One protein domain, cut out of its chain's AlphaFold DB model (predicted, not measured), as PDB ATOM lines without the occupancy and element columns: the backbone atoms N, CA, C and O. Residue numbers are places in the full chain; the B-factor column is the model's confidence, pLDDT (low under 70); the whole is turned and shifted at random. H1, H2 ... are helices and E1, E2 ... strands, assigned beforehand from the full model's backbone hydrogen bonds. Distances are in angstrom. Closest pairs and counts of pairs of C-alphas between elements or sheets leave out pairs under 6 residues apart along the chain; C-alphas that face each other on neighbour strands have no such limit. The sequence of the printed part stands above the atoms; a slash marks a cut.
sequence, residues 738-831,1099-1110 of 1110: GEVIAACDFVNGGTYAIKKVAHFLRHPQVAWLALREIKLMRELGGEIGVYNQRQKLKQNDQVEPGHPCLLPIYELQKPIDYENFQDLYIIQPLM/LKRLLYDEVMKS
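This is residues 738 to 831 and 1099 to 1110 of the 1110 residues of an uncharacterized protein of Albugo candida (UniProt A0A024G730). A strongly twisted three-stranded sheet stands beside two side-by-side helices, H1 and H3, near its edge E3; residues 792 to 798, beyond H2, stick out. The 106 printed residues, of mixed class, hold E1, E2, H1, H2, E3, H3 in chain order; the sheet runs E1, E2, E3, antiparallel. The whole is compact, radius of gyration of the C-alphas 14.2 A, spanning 41 by 29 by 28 A.

E2, residues 751 to 757, forms a hairpin with E1, residues 738 to 745; N 743 and O 752 are 2.8 A apart. E3, residues 824 to 829, is E2's other neighbour; N 753 and O 828 are 2.8 A apart. H1, residues 764 to 781, touches H3, residues 1099 to 1107, closest at C-alphas 771 and 1103, 6.1 A, the same way at a shallow tilt of 26 degrees. H2, residues 784 to 790, is apart from both; 1 of its 3 O i to N i+4 and 2 of 4 O i to N i+3 pairs are within hydrogen-bond range.

H1 measures 24.9 A; E1 begins at C-alpha 738 (89.299, 96.839, 102.585).

Residues 832 to 1098 are cut out, a 29.8 A gap between C-alphas 831 and 1099. The H2 to E3 link is long; pLDDT is under 70 at residues 781 to 801, among others.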
ATOM      1  N   GLY A 738      88.375  97.071 103.695       64.81
ATOM      2  CA  GLY A 738      89.299  96.839 102.585       64.81
ATOM      3  C   GLY A 738      90.238  95.649 102.762       64.81
ATOM      4  O   GLY A 738      90.354  95.069 103.842       64.81
ATOM      5  N   GLU A 739      90.940  95.310 101.687       74.25
ATOM      6  CA  GLU A 739      92.036  94.341 101.687       74.25
ATOM      7  C   GLU A 739      93.385  95.079 101.742       74.25
ATOM      8  O   GLU A 739      93.519  96.215 101.271       74.25
ATOM      9  N   VAL A 740      94.363  94.451 102.398       85.19
ATOM     10  CA  VAL A 740      95.714  94.979 102.597       85.19
ATOM     11  C   VAL A 740      96.711  94.007 101.983       85.19
ATOM     12  O   VAL A 740      96.772  92.835 102.371       85.19
ATOM     13  N   ILE A 741      97.514  94.509 101.052       83.56
ATOM     14  CA  ILE A 741      98.587  93.761 100.388       83.56
ATOM     15  C   ILE A 741      99.951  94.281 100.835       83.56
ATOM     16  O   ILE A 741     100.095  95.454 101.168       83.56
ATOM     17  N   ALA A 742     100.960  93.420 100.811       77.69
ATOM     18  CA  ALA A 742     102.352  93.835 100.795       77.69
ATOM     19  C   ALA A 742     102.745  94.149  99.348       77.69
ATOM     20  O   ALA A 742     102.401  93.390  98.438       77.69
ATOM     21  N   ALA A 743     103.485  95.233  99.139       77.44
ATOM     22  CA  ALA A 743     104.035  95.606  97.846       77.44
ATOM     23  C   ALA A 743     105.451  96.181  97.986       77.44
ATOM     24  O   ALA A 743     105.730  96.932  98.918       77.44
ATOM     25  N   CYS A 744     106.343  95.841  97.061       64.00
ATOM     26  CA  CYS A 744     107.692  96.397  96.972       64.00
ATOM     27  C   CYS A 744     107.685  97.657  96.095       64.00
ATOM     28  O   CYS A 744     107.095  97.633  95.010       64.00
ATOM     29  N   ASP A 745     108.343  98.732  96.533       74.81
ATOM     30  CA  ASP A 745     108.723  99.840  95.649       74.81
ATOM     31  C   ASP A 745     110.076  99.491  95.011       74.81
ATOM     32  O   ASP A 745     111.114  99.541  95.670       74.81
ATOM     33  N   PHE A 746     110.091  99.119  93.730       53.69
ATOM     34  CA  PHE A 746     111.341  98.752  93.042       53.69
ATOM     35  C   PHE A 746     112.107  99.957  92.469       53.69
ATOM     36  O   PHE A 746     113.158  99.773  91.859       53.69
ATOM     37  N   VAL A 747     111.589 101.179  92.628       61.03
ATOM     38  CA  VAL A 747     112.245 102.420  92.186       61.03
ATOM     39  C   VAL A 747     113.019 103.061  93.336       61.03
ATOM     40  O   VAL A 747     114.135 103.530  93.132       61.03
ATOM     41  N   ASN A 748     112.439 103.067  94.539       62.84
ATOM     42  CA  ASN A 748     113.034 103.657  95.743       62.84
ATOM     43  C   ASN A 748     113.557 102.605  96.742       62.84
ATOM     44  O   ASN A 748     114.334 102.945  97.633       62.84
ATOM     45  N   GLY A 749     113.159 101.339  96.582       52.38
ATOM     46  CA  GLY A 749     113.453 100.243  97.502       52.38
ATOM     47  C   GLY A 749     112.455 100.142  98.664       52.38
ATOM     48  O   GLY A 749     111.776 101.101  99.021       52.38
ATOM     49  N   GLY A 750     112.416  98.964  99.294       58.31
ATOM     50  CA  GLY A 750     111.603  98.690 100.481       58.31
ATOM     51  C   GLY A 750     110.230  98.076 100.187       58.31
ATOM     52  O   GLY A 750     109.733  98.102  99.063       58.31
ATOM     53  N   THR A 751     109.618  97.515 101.233       70.19
ATOM     54  CA  THR A 751     108.322  96.824 101.159       70.19
ATOM     55  C   THR A 751     107.313  97.481 102.098       70.19
ATOM     56  O   THR A 751     107.600  97.761 103.263       70.19
ATOM     57  N   TYR A 752     106.112  97.705 101.581       85.25
ATOM     58  CA  TYR A 752     105.064  98.527 102.169       85.25
ATOM     59  C   TYR A 752     103.753  97.752 102.256       85.25
ATOM     60  O   TYR A 752     103.490  96.871 101.440       85.25
ATOM     61  N   ALA A 753     102.913  98.090 103.229       90.19
ATOM     62  CA  ALA A 753     101.515  97.690 103.241       90.19
ATOM     63  C   ALA A 753     100.696  98.705 102.428       90.19
ATOM     64  O   ALA A 753     100.801  99.910 102.656       90.19
ATOM     65  N   ILE A 754      99.869  98.232 101.497       91.56
ATOM     66  CA  ILE A 754      98.927  99.056 100.733       91.56
ATOM     67  C   ILE A 754      97.509  98.639 101.116       91.56
ATOM     68  O   ILE A 754      97.057  97.545 100.772       91.56
ATOM     69  N   LYS A 755      96.808  99.521 101.831       91.38
ATOM     70  CA  LYS A 755      95.404  99.365 102.229       91.38
ATOM     71  C   LYS A 755      94.512 100.007 101.169       91.38
ATOM     72  O   LYS A 755      94.554 101.229 101.001       91.38
ATOM     73  N   LYS A 756      93.693  99.209 100.470       90.56
ATOM     74  CA  LYS A 756      92.691  99.723  99.522       90.56
ATOM     75  C   LYS A 756      91.344  99.930 100.217       90.56
ATOM     76  O   LYS A 756      90.706  98.958 100.609       90.56
ATOM     77  N   VAL A 757      90.857 101.170 100.263       87.81
ATOM     78  CA  VAL A 757      89.456 101.488 100.582       87.81
ATOM     79  C   VAL A 757      88.691 101.624  99.262       87.81
ATOM     80  O   VAL A 757      88.786 102.642  98.571       87.81
ATOM     81  N   ALA A 758      87.990 100.557  98.873       83.75
ATOM     82  CA  ALA A 758      87.358 100.449  97.560       83.75
ATOM     83  C   ALA A 758      85.987 101.144  97.495       83.75
ATOM     84  O   ALA A 758      85.168 100.980  98.399       83.75
ATOM     85  N   HIS A 759      85.723 101.880  96.408       81.81
ATOM     86  CA  HIS A 759      84.494 102.655  96.179       81.81
ATOM     87  C   HIS A 759      84.016 103.439  97.422       81.81
ATOM     88  O   HIS A 759      82.851 103.335  97.820       81.81
ATOM     89  N   PHE A 760      84.907 104.208  98.058       82.31
ATOM     90  CA  PHE A 760      84.699 104.779  99.402       82.31
ATOM     91  C   PHE A 760      83.434 105.657  99.542       82.31
ATOM     92  O   PHE A 760      82.896 105.794 100.640       82.31
ATOM     93  N   LEU A 761      82.920 106.201  98.433       81.50
ATOM     94  CA  LEU A 761      81.684 106.994  98.371       81.50
ATOM     95  C   LEU A 761      80.381 106.179  98.428       81.50
ATOM     96  O   LEU A 761      79.329 106.774  98.654       81.50
ATOM     97  N   ARG A 762      80.408 104.842  98.262       79.56
ATOM     98  CA  ARG A 762      79.197 103.987  98.345       79.56
ATOM     99  C   ARG A 762      78.453 104.131  99.673       79.56
ATOM    100  O   ARG A 762      77.259 103.856  99.737       79.56
ATOM    101  N   HIS A 763      79.154 104.537 100.729       79.62
ATOM    102  CA  HIS A 763      78.558 104.876 102.010       79.62
ATOM    103  C   HIS A 763      79.313 106.076 102.608       79.62
ATOM    104  O   HIS A 763      80.457 105.898 103.027       79.62
ATOM    105  N   PRO A 764      78.722 107.287 102.693       78.81
ATOM    106  CA  PRO A 764      79.442 108.507 103.087       78.81
ATOM    107  C   PRO A 764      80.177 108.416 104.431       78.81
ATOM    108  O   PRO A 764      81.230 109.023 104.616       78.81
ATOM    109  N   GLN A 765      79.688 107.591 105.363       80.69
ATOM    110  CA  GLN A 765      80.392 107.355 106.625       80.69
ATOM    111  C   GLN A 765      81.741 106.631 106.437       80.69
ATOM    112  O   GLN A 765      82.664 106.919 107.186       80.69
ATOM    113  N   VAL A 766      81.911 105.758 105.435       81.69
ATOM    114  CA  VAL A 766      83.204 105.098 105.145       81.69
ATOM    115  C   VAL A 766      84.222 106.118 104.636       81.69
ATOM    116  O   VAL A 766      85.341 106.168 105.142       81.69
ATOM    117  N   ALA A 767      83.815 106.995 103.713       84.00
ATOM    118  CA  ALA A 767      84.630 108.124 103.264       84.00
ATOM    119  C   ALA A 767      85.031 109.055 104.428       84.00
ATOM    120  O   ALA A 767      86.186 109.469 104.522       84.00
ATOM    121  N   TRP A 768      84.111 109.333 105.361       83.75
ATOM    122  CA  TRP A 768      84.396 110.129 106.560       83.75
ATOM    123  C   TRP A 768      85.400 109.450 107.506       83.75
ATOM    124  O   TRP A 768      86.333 110.099 107.984       83.75
ATOM    125  N   LEU A 769      85.238 108.146 107.766       84.75
ATOM    126  CA  LEU A 769      86.172 107.360 108.584       84.75
ATOM    127  C   LEU A 769      87.575 107.345 107.953       84.75
ATOM    128  O   LEU A 769      88.551 107.587 108.657       84.75
ATOM    129  N   ALA A 770      87.677 107.156 106.633       86.88
ATOM    130  CA  ALA A 770      88.947 107.173 105.907       86.88
ATOM    131  C   ALA A 770      89.625 108.560 105.915       86.88
ATOM    132  O   ALA A 770      90.833 108.649 106.130       86.88
ATOM    133  N   LEU A 771      88.860 109.648 105.746       86.94
ATOM    134  CA  LEU A 771      89.380 111.020 105.839       86.94
ATOM    135  C   LEU A 771      89.951 111.310 107.235       86.94
ATOM    136  O   LEU A 771      91.029 111.897 107.351       86.94
ATOM    137  N   ARG A 772      89.258 110.867 108.293       86.31
ATOM    138  CA  ARG A 772      89.761 110.954 109.669       86.31
ATOM    139  C   ARG A 772      91.015 110.112 109.871       86.31
ATOM    140  O   ARG A 772      91.966 110.606 110.469       86.31
ATOM    141  N   GLU A 773      91.016 108.865 109.405       88.69
ATOM    142  CA  GLU A 773      92.148 107.954 109.567       88.69
ATOM    143  C   GLU A 773      93.413 108.556 108.940       88.69
ATOM    144  O   GLU A 773      94.443 108.651 109.606       88.69
ATOM    145  N   ILE A 774      93.302 109.072 107.709       88.31
ATOM    146  CA  ILE A 774      94.380 109.803 107.031       88.31
ATOM    147  C   ILE A 774      94.843 110.997 107.865       88.31
ATOM    148  O   ILE A 774      96.041 111.141 108.102       88.31
ATOM    149  N   LYS A 775      93.919 111.847 108.330       86.19
ATOM    150  CA  LYS A 775      94.276 113.054 109.086       86.19
ATOM    151  C   LYS A 775      94.976 112.754 110.405       86.19
ATOM    152  O   LYS A 775      95.999 113.369 110.687       86.19
ATOM    153  N   LEU A 776      94.482 111.792 111.180       87.69
ATOM    154  CA  LEU A 776      95.103 111.422 112.451       87.69
ATOM    155  C   LEU A 776      96.473 110.763 112.239       87.69
ATOM    156  O   LEU A 776      97.419 111.134 112.926       87.69
ATOM    157  N   MET A 777      96.632 109.873 111.252       87.44
ATOM    158  CA  MET A 777      97.950 109.291 110.950       87.44
ATOM    159  C   MET A 777      98.942 110.337 110.421       87.44
ATOM    160  O   MET A 777     100.101 110.319 110.827       87.44
ATOM    161  N   ARG A 778      98.500 111.285 109.582       83.25
ATOM    162  CA  ARG A 778      99.337 112.378 109.056       83.25
ATOM    163  C   ARG A 778      99.844 113.308 110.163       83.25
ATOM    164  O   ARG A 778     101.018 113.657 110.164       83.25
ATOM    165  N   GLU A 779      98.975 113.689 111.098       83.06
ATOM    166  CA  GLU A 779      99.291 114.644 112.171       83.06
ATOM    167  C   GLU A 779     100.016 114.006 113.372       83.06
ATOM    168  O   GLU A 779     100.821 114.671 114.018       83.06
ATOM    169  N   LEU A 780      99.752 112.729 113.687       83.06
ATOM    170  CA  LEU A 780     100.286 112.053 114.884       83.06
ATOM    171  C   LEU A 780     101.404 111.039 114.573       83.06
ATOM    172  O   LEU A 780     102.354 110.907 115.347       83.06
ATOM    173  N   GLY A 781     101.291 110.319 113.453       68.94
ATOM    174  CA  GLY A 781     102.294 109.363 112.963       68.94
ATOM    175  C   GLY A 781     103.307 109.980 111.988       68.94
ATOM    176  O   GLY A 781     104.443 109.519 111.919       68.94
ATOM    177  N   GLY A 782     102.939 111.057 111.289       67.56
ATOM    178  CA  GLY A 782     103.809 111.773 110.352       67.56
ATOM    179  C   GLY A 782     103.903 111.146 108.952       67.56
ATOM    180  O   GLY A 782     103.311 110.105 108.658       67.56
ATOM    181  N   GLU A 783     104.663 111.815 108.080       58.34
ATOM    182  CA  GLU A 783     104.878 111.455 106.669       58.34
ATOM    183  C   GLU A 783     106.313 110.939 106.453       58.34
ATOM    184  O   GLU A 783     107.261 111.725 106.493       58.34
ATOM    185  N   ILE A 784     106.504 109.641 106.184       54.59
ATOM    186  CA  ILE A 784     107.863 109.084 106.008       54.59
ATOM    187  C   ILE A 784     108.484 109.477 104.660       54.59
ATOM    188  O   ILE A 784     109.599 109.998 104.639       54.59
ATOM    189  N   GLY A 785     107.793 109.251 103.532       46.62
ATOM    190  CA  GLY A 785     108.373 109.477 102.195       46.62
ATOM    191  C   GLY A 785     108.786 110.936 101.956       46.62
ATOM    192  O   GLY A 785     109.760 111.234 101.265       46.62
ATOM    193  N   VAL A 786     108.085 111.852 102.619       45.69
ATOM    194  CA  VAL A 786     108.264 113.298 102.518       45.69
ATOM    195  C   VAL A 786     109.485 113.805 103.299       45.69
ATOM    196  O   VAL A 786     110.113 114.783 102.878       45.69
ATOM    197  N   TYR A 787     109.864 113.140 104.397       42.03
ATOM    198  CA  TYR A 787     110.966 113.562 105.275       42.03
ATOM    199  C   TYR A 787     112.306 113.618 104.521       42.03
ATOM    200  O   TYR A 787     113.050 114.596 104.616       42.03
ATOM    201  N   ASN A 788     112.557 112.619 103.667       39.59
ATOM    202  CA  ASN A 788     113.767 112.513 102.849       39.59
ATOM    203  C   ASN A 788     113.832 113.531 101.693       39.59
ATOM    204  O   ASN A 788     114.914 113.778 101.156       39.59
ATOM    205  N   GLN A 789     112.699 114.124 101.290       38.91
ATOM    206  CA  GLN A 789     112.633 115.023 100.133       38.91
ATOM    207  C   GLN A 789     112.479 116.505 100.518       38.91
ATOM    208  O   GLN A 789     113.126 117.352  99.898       38.91
ATOM    209  N   ARG A 790     111.712 116.848 101.570       43.31
ATOM    210  CA  ARG A 790     111.555 118.253 102.012       43.31
ATOM    211  C   ARG A 790     112.861 118.865 102.543       43.31
ATOM    212  O   ARG A 790     113.103 120.040 102.267       43.31
ATOM    213  N   GLN A 791     113.746 118.086 103.180       41.50
ATOM    214  CA  GLN A 791     115.055 118.592 103.642       41.50
ATOM    215  C   GLN A 791     115.942 119.156 102.514       41.50
ATOM    216  O   GLN A 791     116.765 120.030 102.768       41.50
ATOM    217  N   LYS A 792     115.763 118.721 101.255       43.00
ATOM    218  CA  LYS A 792     116.508 119.268 100.104       43.00
ATOM    219  C   LYS A 792     115.953 120.589  99.554       43.00
ATOM    220  O   LYS A 792     116.578 121.158  98.664       43.00
ATOM    221  N   LEU A 793     114.797 121.065 100.030       44.12
ATOM    222  CA  LEU A 793     114.077 122.192  99.415       44.12
ATOM    223  C   LEU A 793     113.654 123.311 100.379       44.12
ATOM    224  O   LEU A 793     113.353 124.407  99.908       44.12
ATOM    225  N   LYS A 794     113.653 123.092 101.701       43.53
ATOM    226  CA  LYS A 794     113.398 124.150 102.693       43.53
ATOM    227  C   LYS A 794     114.220 123.949 103.968       43.53
ATOM    228  O   LYS A 794     113.993 122.990 104.693       43.53
ATOM    229  N   GLN A 795     115.103 124.897 104.285       45.31
ATOM    230  CA  GLN A 795     115.885 124.896 105.534       45.31
ATOM    231  C   GLN A 795     115.140 125.477 106.755       45.31
ATOM    232  O   GLN A 795     115.661 125.395 107.862       45.31
ATOM    233  N   ASN A 796     113.936 126.043 106.575       43.53
ATOM    234  CA  ASN A 796     113.263 126.843 107.613       43.53
ATOM    235  C   ASN A 796     111.969 126.228 108.190       43.53
ATOM    236  O   ASN A 796     111.484 126.722 109.204       43.53
ATOM    237  N   ASP A 797     111.406 125.176 107.585       49.28
ATOM    238  CA  ASP A 797     110.184 124.530 108.094       49.28
ATOM    239  C   ASP A 797     110.567 123.420 109.093       49.28
ATOM    240  O   ASP A 797     111.006 122.342 108.690       49.28
ATOM    241  N   GLN A 798     110.396 123.665 110.398       46.97
ATOM    242  CA  GLN A 798     110.585 122.640 111.433       46.97
ATOM    243  C   GLN A 798     109.438 121.616 111.388       46.97
ATOM    244  O   GLN A 798     108.364 121.837 111.943       46.97
ATOM    245  N   VAL A 799     109.665 120.490 110.711       53.59
ATOM    246  CA  VAL A 799     108.737 119.350 110.690       53.59
ATOM    247  C   VAL A 799     109.097 118.400 111.830       53.59
ATOM    248  O   VAL A 799     110.104 117.699 111.756       53.59
ATOM    249  N   GLU A 800     108.280 118.373 112.884       57.81
ATOM    250  CA  GLU A 800     108.434 117.399 113.970       57.81
ATOM    251  C   GLU A 800     108.266 115.956 113.449       57.81
ATOM    252  O   GLU A 800     107.367 115.697 112.640       57.81
ATOM    253  N   PRO A 801     109.082 114.990 113.912       65.06
ATOM    254  CA  PRO A 801     108.856 113.581 113.616       65.06
ATOM    255  C   PRO A 801     107.595 113.079 114.335       65.06
ATOM    256  O   PRO A 801     107.283 113.506 115.453       65.06
ATOM    257  N   GLY A 802     106.885 112.125 113.732       75.06
ATOM    258  CA  GLY A 802     105.734 111.467 114.361       75.06
ATOM    259  C   GLY A 802     106.122 110.393 115.383       75.06
ATOM    260  O   GLY A 802     107.295 110.040 115.527       75.06
ATOM    261  N   HIS A 803     105.147 109.896 116.143       85.06
ATOM    262  CA  HIS A 803     105.420 109.005 117.274       85.06
ATOM    263  C   HIS A 803     105.753 107.561 116.830       85.06
ATOM    264  O   HIS A 803     104.977 106.972 116.074       85.06
ATOM    265  N   PRO A 804     106.843 106.928 117.324       85.38
ATOM    266  CA  PRO A 804     107.320 105.636 116.809       85.38
ATOM    267  C   PRO A 804     106.308 104.488 116.951       85.38
ATOM    268  O   PRO A 804     106.238 103.635 116.062       85.38
ATOM    269  N   CYS A 805     105.510 104.497 118.028       91.62
ATOM    270  CA  CYS A 805     104.499 103.477 118.332       91.62
ATOM    271  C   CYS A 805     103.133 103.703 117.654       91.62
ATOM    272  O   CYS A 805     102.175 102.998 117.971       91.62
ATOM    273  N   LEU A 806     103.004 104.679 116.751       91.00
ATOM    274  CA  LEU A 806     101.812 104.876 115.917       91.00
ATOM    275  C   LEU A 806     102.146 104.511 114.463       91.00
ATOM    276  O   LEU A 806     103.292 104.655 114.036       91.00
ATOM    277  N   LEU A 807     101.173 104.016 113.695       90.25
ATOM    278  CA  LEU A 807     101.381 103.689 112.283       90.25
ATOM    279  C   LEU A 807     101.381 104.973 111.420       90.25
ATOM    280  O   LEU A 807     100.358 105.659 111.370       90.25
ATOM    281  N   PRO A 808     102.491 105.308 110.735       88.56
ATOM    282  CA  PRO A 808     102.585 106.499 109.898       88.56
ATOM    283  C   PRO A 808     102.100 106.226 108.470       88.56
ATOM    284  O   PRO A 808     101.972 105.075 108.041       88.56
ATOM    285  N   ILE A 809     101.908 107.295 107.697       87.50
ATOM    286  CA  ILE A 809     101.703 107.202 106.247       87.50
ATOM    287  C   ILE A 809     103.068 107.312 105.555       87.50
ATOM    288  O   ILE A 809     103.895 108.163 105.893       87.50
ATOM    289  N   TYR A 810     103.311 106.445 104.573       84.62
ATOM    290  CA  TYR A 810     104.436 106.595 103.652       84.62
ATOM    291  C   TYR A 810     104.051 107.497 102.473       84.62
ATOM    292  O   TYR A 810     104.740 108.482 102.215       84.62
ATOM    293  N   GLU A 811     102.926 107.188 101.818       87.25
ATOM    294  CA  GLU A 811     102.373 107.904 100.662       87.25
ATOM    295  C   GLU A 811     100.848 107.668 100.571       87.25
ATOM    296  O   GLU A 811     100.331 106.665 101.072       87.25
ATOM    297  N   LEU A 812     100.118 108.568  99.907       90.38
ATOM    298  CA  LEU A 812      98.756 108.316  99.425       90.38
ATOM    299  C   LEU A 812      98.794 108.228  97.897       90.38
ATOM    300  O   LEU A 812      99.330 109.125  97.246       90.38
ATOM    301  N   GLN A 813      98.228 107.171  97.310       89.06
ATOM    302  CA  GLN A 813      98.217 107.035  95.853       89.06
ATOM    303  C   GLN A 813      97.389 108.161  95.236       89.06
ATOM    304  O   GLN A 813      96.174 108.228  95.434       89.06
ATOM    305  N   LYS A 814      98.038 109.009  94.438       89.06
ATOM    306  CA  LYS A 814      97.343 110.051  93.684       89.06
ATOM    307  C   LYS A 814      96.463 109.398  92.612       89.06
ATOM    308  O   LYS A 814      96.967 108.530  91.890       89.06
ATOM    309  N   PRO A 815      95.168 109.755  92.525       84.44
ATOM    310  CA  PRO A 815      94.304 109.302  91.442       84.44
ATOM    311  C   PRO A 815      94.722 109.949  90.116       84.44
ATOM    312  O   PRO A 815      95.436 110.951  90.098       84.44
ATOM    313  N   ILE A 816      94.247 109.380  89.008       80.00
ATOM    314  CA  ILE A 816      94.502 109.897  87.653       80.00
ATOM    315  C   ILE A 816      93.879 111.294  87.484       80.00
ATOM    316  O   ILE A 816      94.507 112.195  86.931       80.00
ATOM    317  N   ASP A 817      92.664 111.478  88.005       82.69
ATOM    318  CA  ASP A 817      91.885 112.715  87.962       82.69
ATOM    319  C   ASP A 817      90.797 112.718  89.063       82.69
ATOM    320  O   ASP A 817      90.666 111.766  89.839       82.69
ATOM    321  N   TYR A 818      90.024 113.806  89.159       85.75
ATOM    322  CA  TYR A 818      88.958 113.967  90.158       85.75
ATOM    323  C   TYR A 818      87.717 113.101  89.890       85.75
ATOM    324  O   TYR A 818      87.018 112.714  90.828       85.75
ATOM    325  N   GLU A 819      87.400 112.802  88.634       82.88
ATOM    326  CA  GLU A 819      86.173 112.108  88.239       82.88
ATOM    327  C   GLU A 819      86.312 110.610  88.545       82.88
ATOM    328  O   GLU A 819      85.495 110.049  89.284       82.88
ATOM    329  N   ASN A 820      87.437 110.018  88.141       79.38
ATOM    330  CA  ASN A 820      87.805 108.618  88.353       79.38
ATOM    331  C   ASN A 820      88.273 108.278  89.783       79.38
ATOM    332  O   ASN A 820      88.515 107.109  90.086       79.38
ATOM    333  N   PHE A 821      88.364 109.252  90.698       87.44
ATOM    334  CA  PHE A 821      88.703 109.011  92.108       87.44
ATOM    335  C   PHE A 821      87.562 108.306  92.875       87.44
ATOM    336  O   PHE A 821      86.808 108.924  93.627       87.44
ATOM    337  N   GLN A 822      87.426 106.995  92.656       85.44
ATOM    338  CA  GLN A 822      86.486 106.107  93.356       85.44
ATOM    339  C   GLN A 822      87.162 105.248  94.432       85.44
ATOM    340  O   GLN A 822      86.524 104.872  95.415       85.44
ATOM    341  N   ASP A 823      88.443 104.936  94.243       88.44
ATOM    342  CA  ASP A 823      89.246 104.090  95.121       88.44
ATOM    343  C   ASP A 823      90.352 104.907  95.792       88.44
ATOM    344  O   ASP A 823      90.963 105.777  95.172       88.44
ATOM    345  N   LEU A 824      90.630 104.592  97.054       89.75
ATOM    346  CA  LEU A 824      91.678 105.217  97.855       89.75
ATOM    347  C   LEU A 824      92.696 104.151  98.270       89.75
ATOM    348  O   LEU A 824      92.319 103.143  98.867       89.75
ATOM    349  N   TYR A 825      93.981 104.388  97.998       91.69
ATOM    350  CA  TYR A 825      95.073 103.508  98.423       91.69
ATOM    351  C   TYR A 825      95.992 104.258  99.387       91.69
ATOM    352  O   TYR A 825      96.560 105.298  99.043       91.69
ATOM    353  N   ILE A 826      96.122 103.724 100.600       91.69
ATOM    354  CA  ILE A 826      96.971 104.262 101.666       91.69
ATOM    355  C   ILE A 826      98.214 103.376 101.743       91.69
ATOM    356  O   ILE A 826      98.086 102.181 102.015       91.69
ATOM    357  N   ILE A 827      99.398 103.942 101.493       91.19
ATOM    358  CA  ILE A 827     100.671 103.224 101.566       91.19
ATOM    359  C   ILE A 827     101.315 103.501 102.926       91.19
ATOM    360  O   ILE A 827     101.482 104.650 103.344       91.19
ATOM    361  N   GLN A 828     101.666 102.433 103.632       91.06
ATOM    362  CA  GLN A 828     102.146 102.429 105.014       91.06
ATOM    363  C   GLN A 828     103.373 101.505 105.119       91.06
ATOM    364  O   GLN A 828     103.538 100.620 104.276       91.06
ATOM    365  N   PRO A 829     104.253 101.650 106.124       86.88
ATOM    366  CA  PRO A 829     105.313 100.669 106.357       86.88
ATOM    367  C   PRO A 829     104.725  99.268 106.547       86.88
ATOM    368  O   PRO A 829     103.749  99.112 107.286       86.88
ATOM    369  N   LEU A 830     105.305  98.250 105.901       84.94
ATOM    370  CA  LEU A 830     104.886  96.873 106.145       84.94
ATOM    371  C   LEU A 830     105.225  96.492 107.592       84.94
ATOM    372  O   LEU A 830     106.368  96.638 108.025       84.94
ATOM    373  N   MET A 831     104.226  95.986 108.309       84.38
ATOM    374  CA  MET A 831     104.408  95.297 109.582       84.38
ATOM    375  C   MET A 831     104.236  93.794 109.345       84.38
ATOM    376  O   MET A 831     103.433  93.391 108.499       84.38
ATOM    377  N   LEU A1099      82.625 115.545 100.169       83.62
ATOM    378  CA  LEU A1099      83.471 114.590 100.879       83.62
ATOM    379  C   LEU A1099      84.519 113.935  99.956       83.62
ATOM    380  O   LEU A1099      85.674 113.788 100.363       83.62
ATOM    381  N   LYS A1100      84.166 113.646  98.692       88.25
ATOM    382  CA  LYS A1100      85.113 113.262  97.628       88.25
ATOM    383  C   LYS A1100      86.198 114.321  97.448       88.25
ATOM    384  O   LYS A1100      87.379 113.986  97.394       88.25
ATOM    385  N   ARG A1101      85.810 115.600  97.411       88.69
ATOM    386  CA  ARG A1101      86.722 116.735  97.218       88.69
ATOM    387  C   ARG A1101      87.651 116.970  98.402       88.69
ATOM    388  O   ARG A1101      88.842 117.144  98.186       88.69
ATOM    389  N   LEU A1102      87.158 116.849  99.636       87.25
ATOM    390  CA  LEU A1102      88.010 116.887 100.833       87.25
ATOM    391  C   LEU A1102      89.062 115.765 100.842       87.25
ATOM    392  O   LEU A1102      90.212 116.022 101.194       87.25
ATOM    393  N   LEU A1103      88.694 114.543 100.438       88.19
ATOM    394  CA  LEU A1103      89.638 113.428 100.292       88.19
ATOM    395  C   LEU A1103      90.635 113.658  99.146       88.19
ATOM    396  O   LEU A1103      91.831 113.456  99.337       88.19
ATOM    397  N   TYR A1104      90.165 114.120  97.985       89.44
ATOM    398  CA  TYR A1104      91.003 114.393  96.814       89.44
ATOM    399  C   TYR A1104      92.044 115.475  97.118       89.44
ATOM    400  O   TYR A1104      93.240 115.263  96.924       89.44
ATOM    401  N   ASP A1105      91.606 116.601  97.684       86.75
ATOM    402  CA  ASP A1105      92.483 117.695  98.097       86.75
ATOM    403  C   ASP A1105      93.486 117.245  99.167       86.75
ATOM    404  O   ASP A1105      94.556 117.831  99.290       86.75
ATOM    405  N   GLU A1106      93.168 116.246  99.993       84.75
ATOM    406  CA  GLU A1106      94.093 115.723 101.001       84.75
ATOM    407  C   GLU A1106      95.144 114.778 100.402       84.75
ATOM    408  O   GLU A1106      96.326 114.915 100.726       84.75
ATOM    409  N   VAL A1107      94.745 113.903  99.473       87.50
ATOM    410  CA  VAL A1107      95.656 113.043  98.695       87.50
ATOM    411  C   VAL A1107      96.595 113.888  97.828       87.50
ATOM    412  O   VAL A1107      97.805 113.666  97.823       87.50
ATOM    413  N   MET A1108      96.082 114.921  97.154       83.44
ATOM    414  CA  MET A1108      96.887 115.803  96.296       83.44
ATOM    415  C   MET A1108      97.844 116.727  97.072       83.44
ATOM    416  O   MET A1108      98.755 117.290  96.466       83.44
ATOM    417  N   LYS A1109      97.682 116.852  98.400       76.88
ATOM    418  CA  LYS A1109      98.632 117.524  99.314       76.88
ATOM    419  C   LYS A1109      99.752 116.609  99.829       76.88
ATOM    420  O   LYS A1109     100.601 117.113 100.569       76.88
ATOM    421  N   SER A1110      99.718 115.299  99.567       61.50
ATOM    422  CA  SER A1110     100.870 114.413  99.824       61.50
ATOM    423  C   SER A1110     101.950 114.587  98.757       61.50
ATOM    424  O   SER A1110     103.137 114.434  99.096       61.50
TER     425      SER A1110